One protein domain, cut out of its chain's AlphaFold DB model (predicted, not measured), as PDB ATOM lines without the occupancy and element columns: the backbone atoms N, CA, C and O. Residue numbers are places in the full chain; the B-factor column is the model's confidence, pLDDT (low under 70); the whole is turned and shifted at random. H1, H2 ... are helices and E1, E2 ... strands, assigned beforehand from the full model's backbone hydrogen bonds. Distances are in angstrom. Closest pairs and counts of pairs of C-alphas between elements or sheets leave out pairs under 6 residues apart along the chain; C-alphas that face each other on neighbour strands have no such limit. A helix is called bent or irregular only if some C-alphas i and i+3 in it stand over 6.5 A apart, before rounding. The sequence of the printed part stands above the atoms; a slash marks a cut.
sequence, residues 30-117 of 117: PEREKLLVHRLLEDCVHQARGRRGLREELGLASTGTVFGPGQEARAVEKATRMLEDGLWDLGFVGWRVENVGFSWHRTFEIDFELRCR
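Overview. This is residues 30 to 117 of the 117 residues of an uncharacterized protein of Acidipropionibacterium virtanenii (UniProt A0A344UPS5). What would one see first? A long kinked helix, H1, runs the length of an elongated body; a second helix, H2, packs on it at a steep tilt, and a bent hairpin of two strands packs with E1 on H2 and with E2 on H1. What is printed? The 88 residues hold H1, H2, E1 and E2 in that order, of mixed class, with one antiparallel sheet, E1 - E2. How large is it? It is compact, with a radius of gyration of the C-alphas of 12.9 A and spans of 38 by 20 by 18 A.

Arrangement. How do the helices stand? H1, residues 30 to 57, touches H2, residues 71 to 89, with residues 41 to 54 alone, at a steep tilt of 53 degrees, opposite ways; the closest C-alphas, of Val 45 and Gly 86, are 6.1 A apart. Every O i to N i+4 pair is within hydrogen-bond range in H2, and 19 of 24 are in H1. Where are the strands? E1, residues 95 to 102, and E2, residues 110 to 116, form an antiparallel hairpin, with N 98 and O 113 at 2.9 A. The closest C-alphas of H2 and E1, of Val 76 and Gly 101, are 5.9 A apart; those of H1 and E2, of Lys 34 and Leu 114, 6.7 A. H1 and E1 are apart, while H2 and E2 are near each other.

Along the chain. Where does H1 run? It begins at C-alpha 30, (140.335, 148.008, 108.580), and spans 35.3 A. It has a kink of 50 degrees near residue 47 and is irregular, with C-alphas 48 and 51 at 7.2 A. What of the others? H2 spans 26.5 A, E1 20.6 A with a bend of 56 degrees at residue 99, and E2 19.5 A, ending at C-alpha 116, (134.765, 154.644, 106.605).

Size, cuts and confidence. Which C-alphas are farthest apart? Those of Pro 30 and Ala 61, at 39.5 A. Are there cuts or long links? The printed part has no cut; the link from H1 to H2 is long, 13 residues. Where is confidence low? Residues 62 to 64 and residue 117 have pLDDT under 70.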
ATOM      1  N   PRO A  30     141.429 147.283 109.227       79.94
ATOM      2  CA  PRO A  30     140.335 148.008 108.580       79.94
ATOM      3  C   PRO A  30     139.591 147.208 107.501       79.94
ATOM      4  O   PRO A  30     138.370 147.286 107.411       79.94
ATOM      5  N   GLU A  31     140.290 146.403 106.696       80.88
ATOM      6  CA  GLU A  31     139.651 145.582 105.657       80.88
ATOM      7  C   GLU A  31     138.808 144.456 106.260       80.88
ATOM      8  O   GLU A  31     137.713 144.175 105.775       80.88
ATOM      9  N   ARG A  32     139.276 143.842 107.351       83.50
ATOM     10  CA  ARG A  32     138.499 142.824 108.076       83.50
ATOM     11  C   ARG A  32     137.253 143.410 108.725       83.50
ATOM     12  O   ARG A  32     136.197 142.788 108.678       83.50
ATOM     13  N   GLU A  33     137.367 144.605 109.296       86.50
ATOM     14  CA  GLU A  33     136.223 145.329 109.848       86.50
ATOM     15  C   GLU A  33     135.216 145.683 108.749       86.50
ATOM     16  O   GLU A  33     134.037 145.379 108.886       86.50
ATOM     17  N   LYS A  34     135.684 146.199 107.606       89.19
ATOM     18  CA  LYS A  34     134.833 146.473 106.440       89.19
ATOM     19  C   LYS A  34     134.080 145.229 105.966       89.19
ATOM     20  O   LYS A  34     132.882 145.314 105.709       89.19
ATOM     21  N   LEU A  35     134.752 144.079 105.872       88.44
ATOM     22  CA  LEU A  35     134.116 142.811 105.499       88.44
ATOM     23  C   LEU A  35     133.062 142.372 106.522       88.44
ATOM     24  O   LEU A  35     131.980 141.934 106.134       88.44
ATOM     25  N   LEU A  36     133.348 142.521 107.818       89.81
ATOM     26  CA  LEU A  36     132.396 142.200 108.879       89.81
ATOM     27  C   LEU A  36     131.146 143.087 108.800       89.81
ATOM     28  O   LEU A  36     130.034 142.565 108.820       89.81
ATOM     29  N   VAL A  37     131.317 144.407 108.674       93.31
ATOM     30  CA  VAL A  37     130.198 145.360 108.561       93.31
ATOM     31  C   VAL A  37     129.370 145.065 107.313       93.31
ATOM     32  O   VAL A  37     128.145 144.997 107.393       93.31
ATOM     33  N   HIS A  38     130.029 144.811 106.178       93.44
ATOM     34  CA  HIS A  38     129.348 144.418 104.946       93.44
ATOM     35  C   HIS A  38     128.490 143.175 105.174       93.44
ATOM     36  O   HIS A  38     127.315 143.155 104.818       93.44
ATOM     37  N   ARG A  39     129.049 142.146 105.820       93.00
ATOM     38  CA  ARG A  39     128.330 140.898 106.066       93.00
ATOM     39  C   ARG A  39     127.135 141.075 106.998       93.00
ATOM     40  O   ARG A  39     126.081 140.501 106.747       93.00
ATOM     41  N   LEU A  40     127.279 141.886 108.046       92.88
ATOM     42  CA  LEU A  40     126.180 142.197 108.960       92.88
ATOM     43  C   LEU A  40     125.028 142.894 108.232       92.88
ATOM     44  O   LEU A  40     123.875 142.512 108.416       92.88
ATOM     45  N   LEU A  41     125.328 143.870 107.377       95.31
ATOM     46  CA  LEU A  41     124.310 144.549 106.579       95.31
ATOM     47  C   LEU A  41     123.646 143.614 105.565       95.31
ATOM     48  O   LEU A  41     122.420 143.586 105.454       95.31
ATOM     49  N   GLU A  42     124.434 142.819 104.849       92.75
ATOM     50  CA  GLU A  42     123.907 141.873 103.869       92.75
ATOM     51  C   GLU A  42     122.961 140.861 104.537       92.75
ATOM     52  O   GLU A  42     121.802 140.743 104.139       92.75
ATOM     53  N   ASP A  43     123.411 140.180 105.593       90.75
ATOM     54  CA  ASP A  43     122.648 139.097 106.216       90.75
ATOM     55  C   ASP A  43     121.511 139.619 107.108       90.75
ATOM     56  O   ASP A  43     120.360 139.185 106.987       90.75
ATOM     57  N   CYS A  44     121.809 140.555 108.015       88.31
ATOM     58  CA  CYS A  44     120.865 140.960 109.063       88.31
ATOM     59  C   CYS A  44     119.893 142.046 108.602       88.31
ATOM     60  O   CYS A  44     118.768 142.113 109.109       88.31
ATOM     61  N   VAL A  45     120.306 142.893 107.656       92.38
ATOM     62  CA  VAL A  45     119.477 143.999 107.170       92.38
ATOM     63  C   VAL A  45     118.811 143.603 105.863       92.38
ATOM     64  O   VAL A  45     117.585 143.496 105.822       92.38
ATOM     65  N   HIS A  46     119.578 143.308 104.813       90.12
ATOM     66  CA  HIS A  46     118.990 143.015 103.508       90.12
ATOM     67  C   HIS A  46     118.295 141.646 103.464       90.12
ATOM     68  O   HIS A  46     117.090 141.586 103.213       90.12
ATOM     69  N   GLN A  47     119.005 140.545 103.720       88.94
ATOM     70  CA  GLN A  47     118.456 139.198 103.531       88.94
ATOM     71  C   GLN A  47     117.328 138.883 104.522       88.94
ATOM     72  O   GLN A  47     116.282 138.367 104.116       88.94
ATOM     73  N   ALA A  48     117.518 139.208 105.805       87.19
ATOM     74  CA  ALA A  48     116.561 138.861 106.855       87.19
ATOM     75  C   ALA A  48     115.297 139.737 106.870       87.19
ATOM     76  O   ALA A  48     114.225 139.246 107.224       87.19
ATOM     77  N   ARG A  49     115.396 141.026 106.515       84.19
ATOM     78  CA  ARG A  49     114.300 141.999 106.715       84.19
ATOM     79  C   ARG A  49     113.965 142.762 105.438       84.19
ATOM     80  O   ARG A  49     112.812 142.815 105.012       84.19
ATOM     81  N   GLY A  50     114.991 143.308 104.804       86.19
ATOM     82  CA  GLY A  50     114.897 144.259 103.710       86.19
ATOM     83  C   GLY A  50     114.301 143.713 102.427       86.19
ATOM     84  O   GLY A  50     113.401 144.311 101.843       86.19
ATOM     85  N   ARG A  51     114.773 142.543 101.996       88.75
ATOM     86  CA  ARG A  51     114.423 141.942 100.707       88.75
ATOM     87  C   ARG A  51     112.923 141.735 100.557       88.75
ATOM     88  O   ARG A  51     112.365 141.999  99.496       88.75
ATOM     89  N   ARG A  52     112.264 141.256 101.611       87.94
ATOM     90  CA  ARG A  52     110.813 141.055 101.592       87.94
ATOM     91  C   ARG A  52     110.081 142.392 101.466       87.94
ATOM     92  O   ARG A  52     109.273 142.532 100.556       87.94
ATOM     93  N   GLY A  53     110.415 143.367 102.313       87.75
ATOM     94  CA  GLY A  53     109.781 144.690 102.278       87.75
ATOM     95  C   GLY A  53     110.012 145.439 100.960       87.75
ATOM     96  O   GLY A  53     109.119 146.128 100.471       87.75
ATOM     97  N   LEU A  54     111.182 145.263 100.343       89.12
ATOM     98  CA  LEU A  54     111.501 145.830  99.032       89.12
ATOM     99  C   LEU A  54     110.647 145.203  97.923       89.12
ATOM    100  O   LEU A  54     110.102 145.912  97.084       89.12
ATOM    101  N   ARG A  55     110.469 143.879  97.936       88.19
ATOM    102  CA  ARG A  55     109.608 143.190  96.963       88.19
ATOM    103  C   ARG A  55     108.141 143.581  97.110       88.19
ATOM    104  O   ARG A  55     107.494 143.845  96.102       88.19
ATOM    105  N   GLU A  56     107.648 143.656  98.344       87.25
ATOM    106  CA  GLU A  56     106.267 144.056  98.640       87.25
ATOM    107  C   GLU A  56     105.971 145.471  98.125       87.25
ATOM    108  O   GLU A  56     104.983 145.676  97.425       87.25
ATOM    109  N   GLU A  57     106.852 146.437  98.381       86.06
ATOM    110  CA  GLU A  57     106.654 147.812  97.909       86.06
ATOM    111  C   GLU A  57     106.760 147.953  96.383       86.06
ATOM    112  O   GLU A  57     106.042 148.752  95.779       86.06
ATOM    113  N   LEU A  58     107.636 147.180  95.738       86.25
ATOM    114  CA  LEU A  58     107.765 147.182  94.280       86.25
ATOM    115  C   LEU A  58     106.648 146.388  93.583       86.25
ATOM    116  O   LEU A  58     106.632 146.313  92.354       86.25
ATOM    117  N   GLY A  59     105.721 145.786  94.335       86.19
ATOM    118  CA  GLY A  59     104.664 144.938  93.785       86.19
ATOM    119  C   GLY A  59     105.200 143.660  93.135       86.19
ATOM    120  O   GLY A  59     104.543 143.070  92.278       86.19
ATOM    121  N   LEU A  60     106.406 143.230  93.514       81.44
ATOM    122  CA  LEU A  60     106.981 141.978  93.051       81.44
ATOM    123  C   LEU A  60     106.342 140.846  93.851       81.44
ATOM    124  O   LEU A  60     106.551 140.720  95.058       81.44
ATOM    125  N   ALA A  61     105.554 140.014  93.164       73.88
ATOM    126  CA  ALA A  61     104.951 138.820  93.749       73.88
ATOM    127  C   ALA A  61     106.003 137.948  94.459       73.88
ATOM    128  O   ALA A  61     107.198 138.022  94.163       73.88
ATOM    129  N   SER A  62     105.561 137.040  95.335       65.94
ATOM    130  CA  SER A  62     106.435 136.116  96.081       65.94
ATOM    131  C   SER A  62     107.336 135.240  95.195       65.94
ATOM    132  O   SER A  62     108.365 134.751  95.667       65.94
ATOM    133  N   THR A  63     107.034 135.133  93.900       66.56
ATOM    134  CA  THR A  63     107.844 134.460  92.872       66.56
ATOM    135  C   THR A  63     108.582 135.418  91.925       66.56
ATOM    136  O   THR A  63     109.531 135.006  91.264       66.56
ATOM    137  N   GLY A  64     108.195 136.697  91.872       68.75
ATOM    138  CA  GLY A  64     108.838 137.715  91.045       68.75
ATOM    139  C   GLY A  64     110.153 138.177  91.663       68.75
ATOM    140  O   GLY A  64     110.174 138.649  92.802       68.75
ATOM    141  N   THR A  65     111.251 138.019  90.921       78.94
ATOM    142  CA  THR A  65     112.597 138.417  91.364       78.94
ATOM    143  C   THR A  65     113.246 139.473  90.479       78.94
ATOM    144  O   THR A  65     114.181 140.112  90.947       78.94
ATOM    145  N   VAL A  66     112.752 139.684  89.257       86.38
ATOM    146  CA  VAL A  66     113.300 140.622  88.264       86.38
ATOM    147  C   VAL A  66     112.545 141.946  88.316       86.38
ATOM    148  O   VAL A  66     111.321 141.946  88.451       86.38
ATOM    149  N   PHE A  67     113.261 143.061  88.182       87.19
ATOM    150  CA  PHE A  67     112.646 144.385  88.102       87.19
ATOM    151  C   PHE A  67     111.880 144.598  86.791       87.19
ATOM    152  O   PHE A  67     112.354 144.273  85.703       87.19
ATOM    153  N   GLY A  68     110.708 145.213  86.894       84.62
ATOM    154  CA  GLY A  68     110.034 145.869  85.781       84.62
ATOM    155  C   GLY A  68     110.644 147.241  85.454       84.62
ATOM    156  O   GLY A  68     111.506 147.743  86.184       84.62
ATOM    157  N   PRO A  69     110.184 147.890  84.370       83.88
ATOM    158  CA  PRO A  69     110.692 149.194  83.944       83.88
ATOM    159  C   PRO A  69     110.675 150.234  85.074       83.88
ATOM    160  O   PRO A  69     109.652 150.440  85.726       83.88
ATOM    161  N   GLY A  70     111.818 150.882  85.321       84.50
ATOM    162  CA  GLY A  70     111.963 151.937  86.334       84.50
ATOM    163  C   GLY A  70     111.908 151.474  87.797       84.50
ATOM    164  O   GLY A  70     112.085 152.295  88.696       84.50
ATOM    165  N   GLN A  71     111.693 150.183  88.068       90.12
ATOM    166  CA  GLN A  71     111.630 149.663  89.439       90.12
ATOM    167  C   GLN A  71     113.009 149.549  90.088       90.12
ATOM    168  O   GLN A  71     113.128 149.770  91.287       90.12
ATOM    169  N   GLU A  72     114.046 149.250  89.306       90.75
ATOM    170  CA  GLU A  72     115.408 149.073  89.818       90.75
ATOM    171  C   GLU A  72     115.962 150.353  90.453       90.75
ATOM    172  O   GLU A  72     116.490 150.304  91.556       90.75
ATOM    173  N   ALA A  73     115.769 151.516  89.825       91.25
ATOM    174  CA  ALA A  73     116.230 152.788  90.388       91.25
ATOM    175  C   ALA A  73     115.577 153.083  91.752       91.25
ATOM    176  O   ALA A  73     116.251 153.483  92.698       91.25
ATOM    177  N   ARG A  74     114.271 152.808  91.878       91.50
ATOM    178  CA  ARG A  74     113.539 152.924  93.150       91.50
ATOM    179  C   ARG A  74     114.028 151.907  94.181       91.50
ATOM    180  O   ARG A  74     114.138 152.231  95.362       91.50
ATOM    181  N   ALA A  75     114.323 150.686  93.738       92.19
ATOM    182  CA  ALA A  75     114.874 149.639  94.584       92.19
ATOM    183  C   ALA A  75     116.238 150.042  95.149       92.19
ATOM    184  O   ALA A  75     116.469 149.864  96.340       92.19
ATOM    185  N   VAL A  76     117.114 150.605  94.310       93.94
ATOM    186  CA  VAL A  76     118.440 151.094  94.708       93.94
ATOM    187  C   VAL A  76     118.301 152.187  95.755       93.94
ATOM    188  O   VAL A  76     118.874 152.058  96.829       93.94
ATOM    189  N   GLU A  77     117.484 153.213  95.502       94.00
ATOM    190  CA  GLU A  77     117.273 154.304  96.459       94.00
ATOM    191  C   GLU A  77     116.816 153.786  97.830       94.00
ATOM    192  O   GLU A  77     117.359 154.174  98.867       94.00
ATOM    193  N   LYS A  78     115.839 152.875  97.849       93.12
ATOM    194  CA  LYS A  78     115.346 152.320  99.106       93.12
ATOM    195  C   LYS A  78     116.362 151.422  99.791       93.12
ATOM    196  O   LYS A  78     116.489 151.476 101.012       93.12
ATOM    197  N   ALA A  79     117.054 150.585  99.029       94.50
ATOM    198  CA  ALA A  79     118.067 149.709  99.579       94.50
ATOM    199  C   ALA A  79     119.216 150.514 100.194       94.50
ATOM    200  O   ALA A  79     119.647 150.172 101.288       94.50
ATOM    201  N   THR A  80     119.630 151.619  99.568       95.94
ATOM    202  CA  THR A  80     120.600 152.559 100.145       95.94
ATOM    203  C   THR A  80     120.136 153.057 101.507       95.94
ATOM    204  O   THR A  80     120.839 152.838 102.488       95.94
ATOM    205  N   ARG A  81     118.931 153.635 101.598       95.31
ATOM    206  CA  ARG A  81     118.391 154.146 102.873       95.31
ATOM    207  C   ARG A  81     118.327 153.058 103.940       95.31
ATOM    208  O   ARG A  81     118.778 153.251 105.055       95.31
ATOM    209  N   MET A  82     117.829 151.882 103.572       95.56
ATOM    210  CA  MET A  82     117.734 150.737 104.472       95.56
ATOM    211  C   MET A  82     119.105 150.273 104.991       95.56
ATOM    212  O   MET A  82     119.223 149.900 106.156       95.56
ATOM    213  N   LEU A  83     120.133 150.256 104.140       96.31
ATOM    214  CA  LEU A  83     121.493 149.901 104.548       96.31
ATOM    215  C   LEU A  83     122.116 150.999 105.426       96.31
ATOM    216  O   LEU A  83     122.810 150.671 106.385       96.31
ATOM    217  N   GLU A  84     121.853 152.277 105.139       96.00
ATOM    218  CA  GLU A  84     122.286 153.416 105.963       96.00
ATOM    219  C   GLU A  84     121.628 153.407 107.351       96.00
ATOM    220  O   GLU A  84     122.326 153.526 108.359       96.00
ATOM    221  N   ASP A  85     120.316 153.177 107.419       95.81
ATOM    222  CA  ASP A  85     119.587 152.979 108.676       95.81
ATOM    223  C   ASP A  85     120.155 151.770 109.434       95.81
ATOM    224  O   ASP A  85     120.404 151.830 110.636       95.81
ATOM    225  N   GLY A  86     120.469 150.689 108.714       95.50
ATOM    226  CA  GLY A  86     121.126 149.510 109.270       95.50
ATOM    227  C   GLY A  86     122.502 149.800 109.879       95.50
ATOM    228  O   GLY A  86     122.830 149.246 110.928       95.50
ATOM    229  N   LEU A  87     123.309 150.675 109.267       95.31
ATOM    230  CA  LEU A  87     124.578 151.118 109.857       95.31
ATOM    231  C   LEU A  87     124.339 151.858 111.171       95.31
ATOM    232  O   LEU A  87     125.053 151.610 112.144       95.31
ATOM    233  N   TRP A  88     123.345 152.746 111.204       94.94
ATOM    234  CA  TRP A  88     122.991 153.496 112.404       94.94
ATOM    235  C   TRP A  88     122.521 152.572 113.534       94.94
ATOM    236  O   TRP A  88     123.070 152.628 114.634       94.94
ATOM    237  N   ASP A  89     121.586 151.665 113.243       93.94
ATOM    238  CA  ASP A  89     121.027 150.705 114.202       93.94
ATOM    239  C   ASP A  89     122.091 149.766 114.790       93.94
ATOM    240  O   ASP A  89     122.011 149.368 115.953       93.94
ATOM    241  N   LEU A  90     123.105 149.416 113.994       91.81
ATOM    242  CA  LEU A  90     124.230 148.577 114.416       91.81
ATOM    243  C   LEU A  90     125.369 149.373 115.084       91.81
ATOM    244  O   LEU A  90     126.339 148.771 115.545       91.81
ATOM    245  N   GLY A  91     125.269 150.705 115.160       93.00
ATOM    246  CA  GLY A  91     126.249 151.573 115.822       93.00
ATOM    247  C   GLY A  91     127.462 151.970 114.969       93.00
ATOM    248  O   GLY A  91     128.438 152.506 115.496       93.00
ATOM    249  N   PHE A  92     127.424 151.768 113.652       92.44
ATOM    250  CA  PHE A  92     128.506 152.095 112.714       92.44
ATOM    251  C   PHE A  92     128.419 153.544 112.191       92.44
ATOM    252  O   PHE A  92     128.456 153.799 110.991       92.44
ATOM    253  N   VAL A  93     128.355 154.522 113.099       87.25
ATOM    254  CA  VAL A  93     128.063 155.948 112.806       87.25
ATOM    255  C   VAL A  93     129.108 156.646 111.903       87.25
ATOM    256  O   VAL A  93     128.820 157.664 111.274       87.25
ATOM    257  N   GLY A  94     130.328 156.109 111.803       89.62
ATOM    258  CA  GLY A  94     131.393 156.620 110.922       89.62
ATOM    259  C   GLY A  94     131.375 156.069 109.490       89.62
ATOM    260  O   GLY A  94     132.218 156.454 108.678       89.62
ATOM    261  N   TRP A  95     130.446 155.165 109.178       94.50
ATOM    262  CA  TRP A  95     130.414 154.429 107.920       94.50
ATOM    263  C   TRP A  95     129.370 154.986 106.958       94.50
ATOM    264  O   TRP A  95     128.393 155.622 107.353       94.50
ATOM    265  N   ARG A  96     129.591 154.750 105.667       94.75
ATOM    266  CA  ARG A  96     128.680 155.102 104.580       94.75
ATOM    267  C   ARG A  96     128.572 153.970 103.581       94.75
ATOM    268  O   ARG A  96     129.548 153.252 103.353       94.75
ATOM    269  N   VAL A  97     127.394 153.865 102.979       94.81
ATOM    270  CA  VAL A  97     127.099 152.943 101.886       94.81
ATOM    271  C   VAL A  97     127.269 153.691 100.567       94.81
ATOM    272  O   VAL A  97     126.775 154.803 100.409       94.81
ATOM    273  N   GLU A  98     127.982 153.095  99.620       94.44
ATOM    274  CA  GLU A  98     128.202 153.638  98.278       94.44
ATOM    275  C   GLU A  98     127.906 152.552  97.230       94.44
ATOM    276  O   GLU A  98     127.845 151.367  97.557       94.44
ATOM    277  N   ASN A  99     127.712 152.947  95.967       94.62
ATOM    278  CA  ASN A  99     127.610 152.024  94.825       94.62
ATOM    279  C   ASN A  99     126.585 150.883  94.999       94.62
ATOM    280  O   ASN A  99     126.836 149.749  94.601       94.62
ATOM    281  N   VAL A 100     125.423 151.185  95.592       95.50
ATOM    282  CA  VAL A 100     124.348 150.204  95.793       95.50
ATOM    283  C   VAL A 100     123.747 149.791  94.454       95.50
ATOM    284  O   VAL A 100     123.344 150.635  93.652       95.50
ATOM    285  N   GLY A 101     123.640 148.487  94.231       93.50
ATOM    286  CA  GLY A 101     123.097 147.907  93.016       93.50
ATOM    287  C   GLY A 101     122.544 146.508  93.237       93.50
ATOM    288  O   GLY A 101     122.678 145.915  94.305       93.50
ATOM    289  N   PHE A 102     121.906 145.979  92.199       90.75
ATOM    290  CA  PHE A 102     121.354 144.633  92.204       90.75
ATOM    291  C   PHE A 102     121.971 143.825  91.075       90.75
ATOM    292  O   PHE A 102     121.793 144.129  89.891       90.75
ATOM    293  N   SER A 103     122.670 142.758  91.442       85.81
ATOM    294  CA  SER A 103     123.256 141.848  90.469       85.81
ATOM    295  C   SER A 103     122.170 141.253  89.563       85.81
ATOM    296  O   SER A 103     121.104 140.813  90.007       85.81
ATOM    297  N   TRP A 104     122.434 141.257  88.253       85.06
ATOM    298  CA  TRP A 104     121.551 140.696  87.218       85.06
ATOM    299  C   TRP A 104     120.133 141.293  87.174       85.06
ATOM    300  O   TRP A 104     119.230 140.646  86.633       85.06
ATOM    301  N   HIS A 105     119.930 142.493  87.732       85.75
ATOM    302  CA  HIS A 105     118.625 143.151  87.864       85.75
ATOM    303  C   HIS A 105     117.621 142.330  88.695       85.75
ATOM    304  O   HIS A 105     116.425 142.272  88.378       85.75
ATOM    305  N   ARG A 106     118.109 141.643  89.742       84.25
ATOM    306  CA  ARG A 106     117.297 140.776  90.607       84.25
ATOM    307  C   ARG A 106     117.302 141.229  92.060       84.25
ATOM    308  O   ARG A 106     118.319 141.615  92.603       84.25
ATOM    309  N   THR A 107     116.172 141.065  92.736       82.12
ATOM    310  CA  THR A 107     115.954 141.526  94.122       82.12
ATOM    311  C   THR A 107     116.575 140.673  95.225       82.12
ATOM    312  O   THR A 107     116.423 141.016  96.395       82.12
ATOM    313  N   PHE A 108     117.204 139.538  94.909       81.50
ATOM    314  CA  PHE A 108     117.724 138.621  95.933       81.50
ATOM    315  C   PHE A 108     119.217 138.774  96.231       81.50
ATOM    316  O   PHE A 108     119.663 138.259  97.257       81.50
ATOM    317  N   GLU A 109     119.951 139.451  95.352       82.88
ATOM    318  CA  GLU A 109     121.371 139.768  95.481       82.88
ATOM    319  C   GLU A 109     121.513 141.286  95.445       82.88
ATOM    320  O   GLU A 109     121.045 141.929  94.505       82.88
ATOM    321  N   ILE A 110     122.148 141.843  96.470       90.12
ATOM    322  CA  ILE A 110     122.479 143.260  96.556       90.12
ATOM    323  C   ILE A 110     123.995 143.395  96.598       90.12
ATOM    324  O   ILE A 110     124.655 142.685  97.355       90.12
ATOM    325  N   ASP A 111     124.519 144.320  95.809       92.38
ATOM    326  CA  ASP A 111     125.925 144.698  95.818       92.38
ATOM    327  C   ASP A 111     126.030 146.120  96.361       92.38
ATOM    328  O   ASP A 111     125.225 146.984  96.012       92.38
ATOM    329  N   PHE A 112     126.991 146.366  97.245       95.00
ATOM    330  CA  PHE A 112     127.253 147.696  97.777       95.00
ATOM    331  C   PHE A 112     128.691 147.805  98.273       95.00
ATOM    332  O   PHE A 112     129.353 146.824  98.608       95.00
ATOM    333  N   GLU A 113     129.176 149.033  98.348       94.00
ATOM    334  CA  GLU A 113     130.473 149.352  98.913       94.00
ATOM    335  C   GLU A 113     130.317 150.061 100.253       94.00
ATOM    336  O   GLU A 113     129.329 150.738 100.530       94.00
ATOM    337  N   LEU A 114     131.335 149.901 101.094       92.88
ATOM    338  CA  LEU A 114     131.423 150.578 102.377       92.88
ATOM    339  C   LEU A 114     132.625 151.506 102.419       92.88
ATOM    340  O   LEU A 114     133.746 151.116 102.068       92.88
ATOM    341  N   ARG A 115     132.399 152.709 102.931       90.56
ATOM    342  CA  ARG A 115     133.440 153.699 103.171       90.56
ATOM    343  C   ARG A 115     133.410 154.139 104.627       90.56
ATOM    344  O   ARG A 115     132.370 154.552 105.127       90.56
ATOM    345  N   CYS A 116     134.559 154.055 105.287       83.38
ATOM    346  CA  CYS A 116     134.765 154.644 106.605       83.38
ATOM    347  C   CYS A 116     135.300 156.073 106.423       83.38
ATOM    348  O   CYS A 116     136.102 156.311 105.512       83.38
ATOM    349  N   ARG A 117     134.797 157.014 107.223       67.31
ATOM    350  CA  ARG A 117     135.270 158.403 107.261       67.31
ATOM    351  C   ARG A 117     136.591 158.552 108.003       67.31
ATOM    352  O   ARG A 117     136.783 157.841 109.010       67.31
TER     353      ARG A 117